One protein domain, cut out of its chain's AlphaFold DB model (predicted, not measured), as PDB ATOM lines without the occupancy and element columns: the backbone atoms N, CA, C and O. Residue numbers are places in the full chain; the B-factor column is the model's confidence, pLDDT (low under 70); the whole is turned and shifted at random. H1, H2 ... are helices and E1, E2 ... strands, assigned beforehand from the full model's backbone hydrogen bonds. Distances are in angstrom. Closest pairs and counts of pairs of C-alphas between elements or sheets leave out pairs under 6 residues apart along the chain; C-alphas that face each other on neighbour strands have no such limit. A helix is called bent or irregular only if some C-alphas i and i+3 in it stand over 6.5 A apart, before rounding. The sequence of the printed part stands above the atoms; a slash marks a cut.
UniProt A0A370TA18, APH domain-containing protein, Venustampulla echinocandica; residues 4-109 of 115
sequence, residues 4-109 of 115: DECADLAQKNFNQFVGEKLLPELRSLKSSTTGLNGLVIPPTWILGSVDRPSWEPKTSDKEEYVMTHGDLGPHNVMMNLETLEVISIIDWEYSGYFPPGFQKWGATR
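AT A GLANCE: This is residues 4 to 109 of the 115 residues of the protein "APH domain-containing protein" of Venustampulla echinocandica (UniProt A0A370TA18). You will find little regular structure here: one long helix, H1, has two small two-stranded sheets along it, E2 E3 by its residues 10 to 22 and E1 E4 by 22 to 28, and residues 29 to 64 form a long loop. The printed part has 106 residues, 39 of them in named elements, in the order H1, E1, E2, E3, E4; both sheets are antiparallel and the class is mixed. It is only just compact, close to loose, with radius of gyration of the C-alphas 15.1 A, and elongated, 46 by 29 by 20 A.

IN THESE COORDINATES: Find E1, residues 65 to 68, and E4, residues 96 to 98, ending at C-alpha 98 (276.964, 265.745, 274.901). H1, residues 4 to 28, runs 35.2 A from C-alpha 4 (266.776, 233.973, 261.349); it has a kink of 30 degrees near residue 18 and is irregular, C-alphas 20 and 23 being 7.1 A apart. E2 is residues 77 to 79, E3 86 to 89.

HOW THE PARTS SIT: In E1 and E4, N 66 and O 98 are 2.9 A apart, within hydrogen-bond range. The closest C-alphas of H1 and E1, Leu 26 and Met 67, are 5.1 A apart. In the hairpin of E2 and E3, N 87 and O 78 are 2.8 A apart, within range; the closest C-alphas of H1 and E3, Phe 14 and Val 86, are 6.3 A apart. H1 and E4 are apart. In H1, 18 of 21 O i to N i+4 pairs are within range.

THE WHOLE: The farthest C-alphas, Asp 4 and Asp 61, are 49.2 A apart. The printed part has no cut; the link H1 to E1 is long. Residues 107 to 109 have pLDDT under 70.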
ATOM      1  N   ASP A   4     265.650 233.743 260.432       81.50
ATOM      2  CA  ASP A   4     266.776 233.973 261.349       81.50
ATOM      3  C   ASP A   4     268.027 234.492 260.611       81.50
ATOM      4  O   ASP A   4     268.678 235.425 261.066       81.50
ATOM      5  N   GLU A   5     268.297 233.982 259.404       86.69
ATOM      6  CA  GLU A   5     269.409 234.449 258.559       86.69
ATOM      7  C   GLU A   5     269.204 235.903 258.090       86.69
ATOM      8  O   GLU A   5     270.165 236.671 258.011       86.69
ATOM      9  N   CYS A   6     267.957 236.299 257.791       86.62
ATOM     10  CA  CYS A   6     267.620 237.684 257.445       86.62
ATOM     11  C   CYS A   6     267.862 238.629 258.624       86.62
ATOM     12  O   CYS A   6     268.442 239.701 258.446       86.62
ATOM     13  N   ALA A   7     267.407 238.240 259.818       87.50
ATOM     14  CA  ALA A   7     267.551 239.044 261.025       87.50
ATOM     15  C   ALA A   7     269.030 239.240 261.397       87.50
ATOM     16  O   ALA A   7     269.448 240.367 261.677       87.50
ATOM     17  N   ASP A   8     269.837 238.181 261.314       90.81
ATOM     18  CA  ASP A   8     271.273 238.238 261.593       90.81
ATOM     19  C   ASP A   8     272.019 239.148 260.610       90.81
ATOM     20  O   ASP A   8     272.854 239.966 261.014       90.81
ATOM     21  N   LEU A   9     271.704 239.048 259.313       93.00
ATOM     22  CA  LEU A   9     272.320 239.891 258.290       93.00
ATOM     23  C   LEU A   9     271.944 241.367 258.471       93.00
ATOM     24  O   LEU A   9     272.817 242.234 258.426       93.00
ATOM     25  N   ALA A  10     270.673 241.652 258.744       91.94
ATOM     26  CA  ALA A  10     270.201 243.001 259.026       91.94
ATOM     27  C   ALA A  10     270.890 243.609 260.261       91.94
ATOM     28  O   ALA A  10     271.390 244.735 260.216       91.94
ATOM     29  N   GLN A  11     270.997 242.842 261.350       91.19
ATOM     30  CA  GLN A  11     271.692 243.274 262.563       91.19
ATOM     31  C   GLN A  11     273.181 243.531 262.301       91.19
ATOM     32  O   GLN A  11     273.739 244.513 262.800       91.19
ATOM     33  N   LYS A  12     273.833 242.680 261.502       93.12
ATOM     34  CA  LYS A  12     275.225 242.870 261.087       93.12
ATOM     35  C   LYS A  12     275.398 244.163 260.284       93.12
ATOM     36  O   LYS A  12     276.288 244.948 260.612       93.12
ATOM     37  N   ASN A  13     274.545 244.404 259.290       95.00
ATOM     38  CA  ASN A  13     274.593 245.603 258.453       95.00
ATOM     39  C   ASN A  13     274.363 246.877 259.276       95.00
ATOM     40  O   ASN A  13     275.095 247.855 259.120       95.00
ATOM     41  N   PHE A  14     273.409 246.850 260.210       93.75
ATOM     42  CA  PHE A  14     273.194 247.945 261.153       93.75
ATOM     43  C   PHE A  14     274.433 248.199 262.023       93.75
ATOM     44  O   PHE A  14     274.893 249.337 262.114       93.75
ATOM     45  N   ASN A  15     275.017 247.154 262.619       93.38
ATOM     46  CA  ASN A  15     276.202 247.297 263.465       93.38
ATOM     47  C   ASN A  15     277.380 247.917 262.703       93.38
ATOM     48  O   ASN A  15     278.059 248.805 263.225       93.38
ATOM     49  N   GLN A  16     277.597 247.459 261.467       95.12
ATOM     50  CA  GLN A  16     278.641 247.976 260.596       95.12
ATOM     51  C   GLN A  16     278.389 249.448 260.250       95.12
ATOM     52  O   GLN A  16     279.267 250.281 260.462       95.12
ATOM     53  N   PHE A  17     277.176 249.795 259.811       95.88
ATOM     54  CA  PHE A  17     276.804 251.177 259.503       95.88
ATOM     55  C   PHE A  17     277.022 252.114 260.699       95.88
ATOM     56  O   PHE A  17     277.576 253.205 260.548       95.88
ATOM     57  N   VAL A  18     276.622 251.691 261.903       94.50
ATOM     58  CA  VAL A  18     276.784 252.509 263.109       94.50
ATOM     59  C   VAL A  18     278.259 252.737 263.433       94.50
ATOM     60  O   VAL A  18     278.659 253.874 263.696       94.50
ATOM     61  N   GLY A  19     279.065 251.674 263.417       93.81
ATOM     62  CA  GLY A  19     280.478 251.738 263.781       93.81
ATOM     63  C   GLY A  19     281.344 252.469 262.755       93.81
ATOM     64  O   GLY A  19     282.197 253.268 263.139       93.81
ATOM     65  N   GLU A  20     281.117 252.210 261.470       96.25
ATOM     66  CA  GLU A  20     281.996 252.664 260.387       96.25
ATOM     67  C   GLU A  20     281.567 254.000 259.779       96.25
ATOM     68  O   GLU A  20     282.417 254.723 259.263       96.25
ATOM     69  N   LYS A  21     280.278 254.357 259.859       96.25
ATOM     70  CA  LYS A  21     279.742 255.565 259.220       96.25
ATOM     71  C   LYS A  21     279.110 256.537 260.210       96.25
ATOM     72  O   LYS A  21     279.617 257.641 260.396       96.25
ATOM     73  N   LEU A  22     278.045 256.121 260.896       96.38
ATOM     74  CA  LEU A  22     277.224 257.039 261.692       96.38
ATOM     75  C   LEU A  22     277.990 257.669 262.861       96.38
ATOM     76  O   LEU A  22     278.015 258.888 262.997       96.38
ATOM     77  N   LEU A  23     278.604 256.862 263.733       95.19
ATOM     78  CA  LEU A  23     279.285 257.399 264.916       95.19
ATOM     79  C   LEU A  23     280.484 258.289 264.555       95.19
ATOM     80  O   LEU A  23     280.621 259.336 265.193       95.19
ATOM     81  N   PRO A  24     281.335 257.943 263.568       96.88
ATOM     82  CA  PRO A  24     282.357 258.861 263.067       96.88
ATOM     83  C   PRO A  24     281.793 260.204 262.584       96.88
ATOM     84  O   PRO A  24     282.292 261.248 263.009       96.88
ATOM     85  N   GLU A  25     280.729 260.193 261.773       97.81
ATOM     86  CA  GLU A  25     280.087 261.413 261.266       97.81
ATOM     87  C   GLU A  25     279.541 262.269 262.418       97.81
ATOM     88  O   GLU A  25     279.919 263.434 262.558       97.81
ATOM     89  N   LEU A  26     278.759 261.682 263.329       97.62
ATOM     90  CA  LEU A  26     278.229 262.395 264.496       97.62
ATOM     91  C   LEU A  26     279.332 262.923 265.424       97.62
ATOM     92  O   LEU A  26     279.191 263.990 266.019       97.62
ATOM     93  N   ARG A  27     280.451 262.203 265.556       96.88
ATOM     94  CA  ARG A  27     281.590 262.623 266.390       96.88
ATOM     95  C   ARG A  27     282.346 263.811 265.800       96.88
ATOM     96  O   ARG A  27     282.988 264.535 266.567       96.88
ATOM     97  N   SER A  28     282.303 263.977 264.477       98.00
ATOM     98  CA  SER A  28     282.909 265.114 263.777       98.00
ATOM     99  C   SER A  28     282.117 266.409 263.975       98.00
ATOM    100  O   SER A  28     282.701 267.487 263.958       98.00
ATOM    101  N   LEU A  29     280.814 266.302 264.255       98.12
ATOM    102  CA  LEU A  29     279.976 267.424 264.656       98.12
ATOM    103  C   LEU A  29     280.289 267.787 266.110       98.12
ATOM    104  O   LEU A  29     279.951 267.041 267.036       98.12
ATOM    105  N   LYS A  30     280.934 268.937 266.304       98.12
ATOM    106  CA  LYS A  30     281.343 269.444 267.615       98.12
ATOM    107  C   LYS A  30     280.539 270.664 268.042       98.12
ATOM    108  O   LYS A  30     279.961 271.358 267.213       98.12
ATOM    109  N   SER A  31     280.506 270.900 269.349       98.38
ATOM    110  CA  SER A  31     279.943 272.103 269.955       98.38
ATOM    111  C   SER A  31     280.640 272.393 271.279       98.38
ATOM    112  O   SER A  31     281.054 271.475 271.994       98.38
ATOM    113  N   SER A  32     280.740 273.671 271.629       98.00
ATOM    114  CA  SER A  32     281.130 274.132 272.965       98.00
ATOM    115  C   SER A  32     279.955 274.178 273.944       98.00
ATOM    116  O   SER A  32     280.159 274.451 275.120       98.00
ATOM    117  N   THR A  33     278.724 273.909 273.493       98.19
ATOM    118  CA  THR A  33     277.499 273.943 274.312       98.19
ATOM    119  C   THR A  33     276.712 272.635 274.201       98.19
ATOM    120  O   THR A  33     276.537 272.117 273.098       98.19
ATOM    121  N   THR A  34     276.229 272.092 275.323       97.94
ATOM    122  CA  THR A  34     275.405 270.870 275.334       97.94
ATOM    123  C   THR A  34     273.974 271.113 274.860       97.94
ATOM    124  O   THR A  34     273.443 272.212 275.014       97.94
ATOM    125  N   GLY A  35     273.302 270.050 274.417       97.06
ATOM    126  CA  GLY A  35     271.935 270.110 273.893       97.06
ATOM    127  C   GLY A  35     271.907 270.462 272.412       97.06
ATOM    128  O   GLY A  35     272.909 270.305 271.721       97.06
ATOM    129  N   LEU A  36     270.764 270.913 271.912       96.50
ATOM    130  CA  LEU A  36     270.568 271.340 270.532       96.50
ATOM    131  C   LEU A  36     269.736 272.623 270.536       96.50
ATOM    132  O   LEU A  36     268.640 272.653 271.088       96.50
ATOM    133  N   ASN A  37     270.267 273.701 269.954       93.50
ATOM    134  CA  ASN A  37     269.599 275.008 269.887       93.50
ATOM    135  C   ASN A  37     269.106 275.539 271.251       93.50
ATOM    136  O   ASN A  37     268.023 276.110 271.351       93.50
ATOM    137  N   GLY A  38     269.896 275.340 272.311       92.88
ATOM    138  CA  GLY A  38     269.567 275.805 273.665       92.88
ATOM    139  C   GLY A  38     268.592 274.911 274.437       92.88
ATOM    140  O   GLY A  38     268.339 275.180 275.607       92.88
ATOM    141  N   LEU A  39     268.089 273.832 273.832       94.75
ATOM    142  CA  LEU A  39     267.279 272.821 274.504       94.75
ATOM    143  C   LEU A  39     268.136 271.597 274.836       94.75
ATOM    144  O   LEU A  39     268.844 271.071 273.977       94.75
ATOM    145  N   VAL A  40     268.053 271.106 276.072       96.00
ATOM    146  CA  VAL A  40     268.661 269.829 276.457       96.00
ATOM    147  C   VAL A  40     267.552 268.837 276.768       96.00
ATOM    148  O   VAL A  40     266.858 268.957 277.774       96.00
ATOM    149  N   ILE A  41     267.426 267.821 275.920       93.75
ATOM    150  CA  ILE A  41     266.658 266.617 276.225       93.75
ATOM    151  C   ILE A  41     267.692 265.530 276.526       93.75
ATOM    152  O   ILE A  41     268.517 265.228 275.662       93.75
ATOM    153  N   PRO A  42     267.753 264.987 277.755       91.31
ATOM    154  CA  PRO A  42     268.757 263.985 278.083       91.31
ATOM    155  C   PRO A  42     268.477 262.680 277.315       91.31
ATOM    156  O   PRO A  42     267.316 262.350 277.071       91.31
ATOM    157  N   PRO A  43     269.514 261.890 276.984       91.88
ATOM    158  CA  PRO A  43     269.336 260.561 276.409       91.88
ATOM    159  C   PRO A  43     268.377 259.671 277.212       91.88
ATOM    160  O   PRO A  43     268.338 259.737 278.444       91.88
ATOM    161  N   THR A  44     267.678 258.758 276.534       89.56
ATOM    162  CA  THR A  44     266.608 257.934 277.137       89.56
ATOM    163  C   THR A  44     267.063 257.060 278.299       89.56
ATOM    164  O   THR A  44     266.294 256.783 279.209       89.56
ATOM    165  N   TRP A  45     268.333 256.662 278.324       85.94
ATOM    166  CA  TRP A  45     268.923 255.881 279.416       85.94
ATOM    167  C   TRP A  45     269.264 256.709 280.665       85.94
ATOM    168  O   TRP A  45     269.658 256.143 281.679       85.94
ATOM    169  N   ILE A  46     269.151 258.036 280.594       87.06
ATOM    170  CA  ILE A  46     269.272 258.950 281.740       87.06
ATOM    171  C   ILE A  46     267.888 259.309 282.277       87.06
ATOM    172  O   ILE A  46     267.732 259.495 283.487       87.06
ATOM    173  N   LEU A  47     266.887 259.380 281.395       80.00
ATOM    174  CA  LEU A  47     265.499 259.605 281.784       80.00
ATOM    175  C   LEU A  47     265.059 258.543 282.801       80.00
ATOM    176  O   LEU A  47     265.269 257.348 282.615       80.00
ATOM    177  N   GLY A  48     264.516 259.001 283.930       76.12
ATOM    178  CA  GLY A  48     264.098 258.151 285.050       76.12
ATOM    179  C   GLY A  48     265.217 257.688 285.992       76.12
ATOM    180  O   GLY A  48     264.916 257.251 287.097       76.12
ATOM    181  N   SER A  49     266.496 257.819 285.614       81.25
ATOM    182  CA  SER A  49     267.631 257.497 286.504       81.25
ATOM    183  C   SER A  49     268.074 258.683 287.361       81.25
ATOM    184  O   SER A  49     268.753 258.506 288.370       81.25
ATOM    185  N   VAL A  50     267.726 259.900 286.943       83.38
ATOM    186  CA  VAL A  50     268.067 261.141 287.641       83.38
ATOM    187  C   VAL A  50     266.800 261.964 287.802       83.38
ATOM    188  O   VAL A  50     266.194 262.365 286.808       83.38
ATOM    189  N   ASP A  51     266.426 262.237 289.050       83.56
ATOM    190  CA  ASP A  51     265.354 263.178 289.356       83.56
ATOM    191  C   ASP A  51     265.896 264.606 289.221       83.56
ATOM    192  O   ASP A  51     266.609 265.119 290.089       83.56
ATOM    193  N   ARG A  52     265.652 265.211 288.055       84.88
ATOM    194  CA  ARG A  52     266.070 266.577 287.749       84.88
ATOM    195  C   ARG A  52     264.906 267.344 287.120       84.88
ATOM    196  O   ARG A  52     264.415 266.914 286.078       84.88
ATOM    197  N   PRO A  53     264.514 268.504 287.679       83.12
ATOM    198  CA  PRO A  53     263.362 269.257 287.188       83.12
ATOM    199  C   PRO A  53     263.614 269.951 285.842       83.12
ATOM    200  O   PRO A  53     262.670 270.176 285.091       83.12
ATOM    201  N   SER A  54     264.867 270.291 285.517       87.81
ATOM    202  CA  SER A  54     265.238 270.882 284.226       87.81
ATOM    203  C   SER A  54     266.650 270.495 283.789       87.81
ATOM    204  O   SER A  54     267.509 270.130 284.601       87.81
ATOM    205  N   TRP A  55     266.907 270.596 282.486       91.06
ATOM    206  CA  TRP A  55     268.218 270.365 281.898       91.06
ATOM    207  C   TRP A  55     268.730 271.636 281.231       91.06
ATOM    208  O   TRP A  55     268.461 271.904 280.068       91.06
ATOM    209  N   GLU A  56     269.493 272.420 281.988       94.50
ATOM    210  CA  GLU A  56     270.133 273.618 281.438       94.50
ATOM    211  C   GLU A  56     271.326 273.259 280.535       94.50
ATOM    212  O   GLU A  56     272.109 272.365 280.903       94.50
ATOM    213  N   PRO A  57     271.511 273.961 279.397       97.06
ATOM    214  CA  PRO A  57     272.724 273.872 278.596       97.06
ATOM    215  C   PRO A  57     273.975 274.170 279.425       97.06
ATOM    216  O   PRO A  57     273.997 275.066 280.267       97.06
ATOM    217  N   LYS A  58     275.042 273.421 279.162       96.75
ATOM    218  CA  LYS A  58     276.371 273.640 279.732       96.75
ATOM    219  C   LYS A  58     277.323 274.079 278.638       96.75
ATOM    220  O   LYS A  58     277.242 273.562 277.528       96.75
ATOM    221  N   THR A  59     278.230 274.988 278.969       97.88
ATOM    222  CA  THR A  59     279.256 275.496 278.057       97.88
ATOM    223  C   THR A  59     280.643 274.991 278.448       97.88
ATOM    224  O   THR A  59     280.899 274.694 279.615       97.88
ATOM    225  N   SER A  60     281.543 274.942 277.474       97.38
ATOM    226  CA  SER A  60     282.962 274.633 277.626       97.38
ATOM    227  C   SER A  60     283.802 275.627 276.827       97.38
ATOM    228  O   SER A  60     283.349 276.154 275.813       97.38
ATOM    229  N   ASP A  61     285.047 275.851 277.248       97.88
ATOM    230  CA  ASP A  61     286.011 276.683 276.511       97.88
ATOM    231  C   ASP A  61     286.463 276.029 275.192       97.88
ATOM    232  O   ASP A  61     287.122 276.660 274.364       97.88
ATOM    233  N   LYS A  62     286.146 274.742 274.996       97.56
ATOM    234  CA  LYS A  62     286.503 273.951 273.814       97.56
ATOM    235  C   LYS A  62     285.265 273.293 273.221       97.56
ATOM    236  O   LYS A  62     284.319 272.965 273.930       97.56
ATOM    237  N   GLU A  63     285.307 273.005 271.924       97.50
ATOM    238  CA  GLU A  63     284.264 272.225 271.247       97.50
ATOM    239  C   GLU A  63     284.405 270.718 271.543       97.50
ATOM    240  O   GLU A  63     284.739 269.899 270.683       97.50
ATOM    241  N   GLU A  64     284.225 270.344 272.809       97.12
ATOM    242  CA  GLU A  64     284.441 268.975 273.289       97.12
ATOM    243  C   GLU A  64     283.183 268.097 273.253       97.12
ATOM    244  O   GLU A  64     283.288 266.867 273.306       97.12
ATOM    245  N   TYR A  65     281.999 268.700 273.125       98.31
ATOM    246  CA  TYR A  65     280.749 267.961 273.012       98.31
ATOM    247  C   TYR A  65     280.537 267.472 271.583       98.31
ATOM    248  O   TYR A  65     280.890 268.144 270.617       98.31
ATOM    249  N   VAL A  66     279.958 266.281 271.450       98.25
ATOM    250  CA  VAL A  66     279.706 265.615 270.169       98.25
ATOM    251  C   VAL A  66     278.226 265.391 269.966       98.25
ATOM    252  O   VAL A  66     277.507 265.163 270.940       98.25
ATOM    253  N   MET A  67     277.782 265.402 268.710       97.94
ATOM    254  CA  MET A  67     276.403 265.051 268.399       97.94
ATOM    255  C   MET A  67     276.121 263.603 268.815       97.94
ATOM    256  O   MET A  67     276.900 262.679 268.551       97.94
ATOM    257  N   THR A  68     274.989 263.396 269.472       96.75
ATOM    258  CA  THR A  68     274.476 262.076 269.841       96.75
ATOM    259  C   THR A  68     273.017 261.968 269.418       96.75
ATOM    260  O   THR A  68     272.323 262.977 269.358       96.75
ATOM    261  N   HIS A  69     272.540 260.751 269.161       96.81
ATOM    262  CA  HIS A  69     271.121 260.491 268.892       96.81
ATOM    263  C   HIS A  69     270.271 260.436 270.171       96.81
ATOM    264  O   HIS A  69     269.072 260.673 270.133       96.81
ATOM    265  N   GLY A  70     270.863 260.039 271.301       93.94
ATOM    266  CA  GLY A  70     270.158 259.858 272.574       93.94
ATOM    267  C   GLY A  70     269.343 258.563 272.699       93.94
ATOM    268  O   GLY A  70     269.298 258.004 273.798       93.94
ATOM    269  N   ASP A  71     268.817 258.020 271.593       93.88
ATOM    270  CA  ASP A  71     268.060 256.756 271.565       93.88
ATOM    271  C   ASP A  71     268.364 255.798 270.401       93.88
ATOM    272  O   ASP A  71     267.482 255.187 269.804       93.88
ATOM    273  N   LEU A  72     269.641 255.643 270.056       94.00
ATOM    274  CA  LEU A  72     270.013 254.816 268.912       94.00
ATOM    275  C   LEU A  72     269.858 253.310 269.204       94.00
ATOM    276  O   LEU A  72     270.564 252.731 270.037       94.00
ATOM    277  N   GLY A  73     268.992 252.646 268.446       91.50
ATOM    278  CA  GLY A  73     268.818 251.195 268.441       91.50
ATOM    279  C   GLY A  73     268.144 250.715 267.153       91.50
ATOM    280  O   GLY A  73     267.690 251.552 266.377       91.50
ATOM    281  N   PRO A  74     268.044 249.389 266.920       89.81
ATOM    282  CA  PRO A  74     267.474 248.844 265.683       89.81
ATOM    283  C   PRO A  74     266.050 249.328 265.364       89.81
ATOM    284  O   PRO A  74     265.676 249.391 264.202       89.81
ATOM    285  N   HIS A  75     265.265 249.696 266.383       90.50
ATOM    286  CA  HIS A  75     263.905 250.219 266.218       90.50
ATOM    287  C   HIS A  75     263.852 251.632 265.607       90.50
ATOM    288  O   HIS A  75     262.821 251.996 265.054       90.50
ATOM    289  N   ASN A  76     264.957 252.388 265.650       95.62
ATOM    290  CA  ASN A  76     265.085 253.742 265.090       95.62
ATOM    291  C   ASN A  76     265.871 253.757 263.767       95.62
ATOM    292  O   ASN A  76     266.477 254.763 263.388       95.62
ATOM    293  N   VAL A  77     265.882 252.624 263.055       94.56
ATOM    294  CA  VAL A  77     266.580 252.459 261.779       94.56
ATOM    295  C   VAL A  77     265.641 251.921 260.715       94.56
ATOM    296  O   VAL A  77     264.997 250.891 260.890       94.56
ATOM    297  N   MET A  78     265.625 252.596 259.570       96.25
ATOM    298  CA  MET A  78     264.946 252.116 258.372       96.25
ATOM    299  C   MET A  78     265.940 251.346 257.508       96.25
ATOM    300  O   MET A  78     267.033 251.841 257.225       96.25
ATOM    301  N   MET A  79     265.549 250.157 257.054       95.44
ATOM    302  CA  MET A  79     266.374 249.308 256.194       95.44
ATOM    303  C   MET A  79     265.704 249.051 254.850       95.44
ATOM    304  O   MET A  79     264.478 248.992 254.744       95.44
ATOM    305  N   ASN A  80     266.524 248.872 253.821       96.50
ATOM    306  CA  ASN A  80     266.077 248.387 252.526       96.50
ATOM    307  C   ASN A  80     265.676 246.911 252.656       96.50
ATOM    308  O   ASN A  80     266.459 246.105 253.145       96.50
ATOM    309  N   LEU A  81     264.471 246.542 252.224       92.88
ATOM    310  CA  LEU A  81     263.965 245.173 252.388       92.88
ATOM    311  C   LEU A  81     264.635 244.152 251.453       92.88
ATOM    312  O   LEU A  81     264.590 242.957 251.733       92.88
ATOM    313  N   GLU A  82     265.248 244.605 250.359       93.19
ATOM    314  CA  GLU A  82     265.942 243.754 249.390       93.19
ATOM    315  C   GLU A  82     267.420 243.575 249.752       93.19
ATOM    316  O   GLU A  82     267.928 242.455 249.726       93.19
ATOM    317  N   THR A  83     268.112 244.663 250.113       95.00
ATOM    318  CA  THR A  83     269.559 244.635 250.407       95.00
ATOM    319  C   THR A  83     269.881 244.489 251.892       95.00
ATOM    320  O   THR A  83     271.002 244.125 252.247       95.00
ATOM    321  N   LEU A  84     268.907 244.758 252.770       94.94
ATOM    322  CA  LEU A  84     269.070 244.848 254.225       94.94
ATOM    323  C   LEU A  84     270.097 245.905 254.659       94.94
ATOM    324  O   LEU A  84     270.669 245.820 255.744       94.94
ATOM    325  N   GLU A  85     270.356 246.900 253.814       96.06
ATOM    326  CA  GLU A  85     271.218 248.034 254.137       96.06
ATOM    327  C   GLU A  85     270.430 249.147 254.832       96.06
ATOM    328  O   GLU A  85     269.231 249.331 254.601       96.06
ATOM    329  N   VAL A  86     271.115 249.923 255.673       96.88
ATOM    330  CA  VAL A  86     270.526 251.080 256.355       96.88
ATOM    331  C   VAL A  86     270.218 252.189 255.345       96.88
ATOM    332  O   VAL A  86     271.112 252.669 254.650       96.88
ATOM    333  N   ILE A  87     268.960 252.631 255.312       97.50
ATOM    334  CA  ILE A  87     268.492 253.761 254.496       97.50
ATOM    335  C   ILE A  87     268.555 255.054 255.303       97.50
ATOM    336  O   ILE A  87     269.037 256.077 254.818       97.50
ATOM    337  N   SER A  88     268.034 255.025 256.529       96.81
ATOM    338  CA  SER A  88     267.954 256.215 257.366       96.81
ATOM    339  C   SER A  88     267.944 255.876 258.848       96.81
ATOM    340  O   SER A  88     267.573 254.780 259.273       96.81
ATOM    341  N   ILE A  89     268.358 256.872 259.622       97.56
ATOM    342  CA  ILE A  89     268.225 256.914 261.070       97.56
ATOM    343  C   ILE A  89     267.128 257.929 261.377       97.56
ATOM    344  O   ILE A  89     267.162 259.048 260.854       97.56
ATOM    345  N   ILE A  90     266.152 257.528 262.179       97.50
ATOM    346  CA  ILE A  90     264.958 258.318 262.491       97.50
ATOM    347  C   ILE A  90     264.893 258.622 263.988       97.50
ATOM    348  O   ILE A  90     265.737 258.164 264.742       97.50
ATOM    349  N   ASP A  91     263.885 259.388 264.400       96.44
ATOM    350  CA  ASP A  91     263.591 259.645 265.815       96.44
ATOM    351  C   ASP A  91     264.723 260.356 266.593       96.44
ATOM    352  O   ASP A  91     265.284 259.884 267.581       96.44
ATOM    353  N   TRP A  92     265.082 261.546 266.108       96.25
ATOM    354  CA  TRP A  92     266.155 262.380 266.663       96.25
ATOM    355  C   TRP A  92     265.707 263.257 267.845       96.25
ATOM    356  O   TRP A  92     266.407 264.207 268.194       96.25
ATOM    357  N   GLU A  93     264.555 262.997 268.467       95.12
ATOM    358  CA  GLU A  93     264.008 263.880 269.512       95.12
ATOM    359  C   GLU A  93     264.902 263.966 270.764       95.12
ATOM    360  O   GLU A  93     264.969 265.010 271.408       95.12
ATOM    361  N   TYR A  94     265.673 262.912 271.053       94.75
ATOM    362  CA  TYR A  94     266.668 262.873 272.138       94.75
ATOM    363  C   TYR A  94     268.071 263.314 271.702       94.75
ATOM    364  O   TYR A  94     269.048 263.123 272.436       94.75
ATOM    365  N   SER A  95     268.203 263.849 270.489       96.56
ATOM    366  CA  SER A  95     269.501 264.228 269.954       96.56
ATOM    367  C   SER A  95     270.021 265.533 270.539       96.56
ATOM    368  O   SER A  95     269.281 266.430 270.940       96.56
ATOM    369  N   GLY A  96     271.343 265.636 270.593       97.56
ATOM    370  CA  GLY A  96     272.015 266.832 271.069       97.56
ATOM    371  C   GLY A  96     273.503 266.618 271.282       97.56
ATOM    372  O   GLY A  96     274.011 265.494 271.207       97.56
ATOM    373  N   TYR A  97     274.197 267.719 271.556       98.31
ATOM    374  CA  TYR A  97     275.613 267.718 271.883       98.31
ATOM    375  C   TYR A  97     275.831 267.307 273.344       98.31
ATOM    376  O   TYR A  97     275.295 267.926 274.263       98.31
ATOM    377  N   PHE A  98     276.637 266.269 273.568       97.25
ATOM    378  CA  PHE A  98     276.964 265.745 274.901       97.25
ATOM    379  C   PHE A  98     278.432 265.300 274.977       97.25
ATOM    380  O   PHE A  98     279.096 265.198 273.942       97.25
ATOM    381  N   PRO A  99     278.980 265.013 276.176       96.81
ATOM    382  CA  PRO A  99     280.320 264.445 276.287       96.81
ATOM    383  C   PRO A  99     280.471 263.161 275.445       96.81
ATOM    384  O   PRO A  99     279.530 262.368 275.393       96.81
ATOM    385  N   PRO A 100     281.644 262.881 274.841       95.12
ATOM    386  CA  PRO A 100     281.828 261.743 273.930       95.12
ATOM    387  C   PRO A 100     281.374 260.378 274.467       95.12
ATOM    388  O   PRO A 100     280.864 259.558 273.707       95.12
ATOM    389  N   GLY A 101     281.478 260.146 275.780       92.50
ATOM    390  CA  GLY A 101     281.005 258.915 276.430       92.50
ATOM    391  C   GLY A 101     279.484 258.686 276.380       92.50
ATOM    392  O   GLY A 101     279.012 257.618 276.768       92.50
ATOM    393  N   PHE A 102     278.709 259.666 275.909       92.75
ATOM    394  CA  PHE A 102     277.256 259.581 275.763       92.75
ATOM    395  C   PHE A 102     276.828 259.028 274.395       92.75
ATOM    396  O   PHE A 102     275.660 258.672 274.242       92.75
ATOM    397  N   GLN A 103     277.745 258.888 273.423       91.00
ATOM    398  CA  GLN A 103     277.479 258.208 272.147       91.00
ATOM    399  C   GLN A 103     277.288 256.694 272.367       91.00
ATOM    400  O   GLN A 103     278.196 255.888 272.161       91.00
ATOM    401  N   LYS A 104     276.088 256.306 272.813       87.56
ATOM    402  CA  LYS A 104     275.679 254.921 273.083       87.56
ATOM    403  C   LYS A 104     274.618 254.450 272.091       87.56
ATOM    404  O   LYS A 104     273.834 255.254 271.594       87.56
ATOM    405  N   TRP A 105     274.571 253.142 271.855       83.81
ATOM    406  CA  TRP A 105     273.595 252.488 270.984       83.81
ATOM    407  C   TRP A 105     273.364 251.033 271.412       83.81
ATOM    408  O   TRP A 105     274.030 250.555 272.329       83.81
ATOM    409  N   GLY A 106     272.420 250.329 270.781       70.25
ATOM    410  CA  GLY A 106     271.974 248.979 271.170       70.25
ATOM    411  C   GLY A 106     273.073 247.997 271.617       70.25
ATOM    412  O   GLY A 106     272.927 247.376 272.667       70.25
ATOM    413  N   ALA A 107     274.206 247.920 270.909       61.47
ATOM    414  CA  ALA A 107     275.309 247.021 271.269       61.47
ATOM    415  C   ALA A 107     276.077 247.437 272.542       61.47
ATOM    416  O   ALA A 107     276.615 246.588 273.249       61.47
ATOM    417  N   THR A 108     276.120 248.731 272.872       59.22
ATOM    418  CA  THR A 108     276.809 249.251 274.069       59.22
ATOM    419  C   THR A 108     275.892 249.387 275.286       59.22
ATOM    420  O   THR A 108     276.375 249.620 276.393       59.22
ATOM    421  N   ARG A 109     274.573 249.204 275.116       55.72
ATOM    422  CA  ARG A 109     273.576 249.179 276.206       55.72
ATOM    423  C   ARG A 109     273.476 247.819 276.922       55.72
ATOM    424  O   ARG A 109     272.798 247.726 277.942       55.72
TER     425      ARG A 109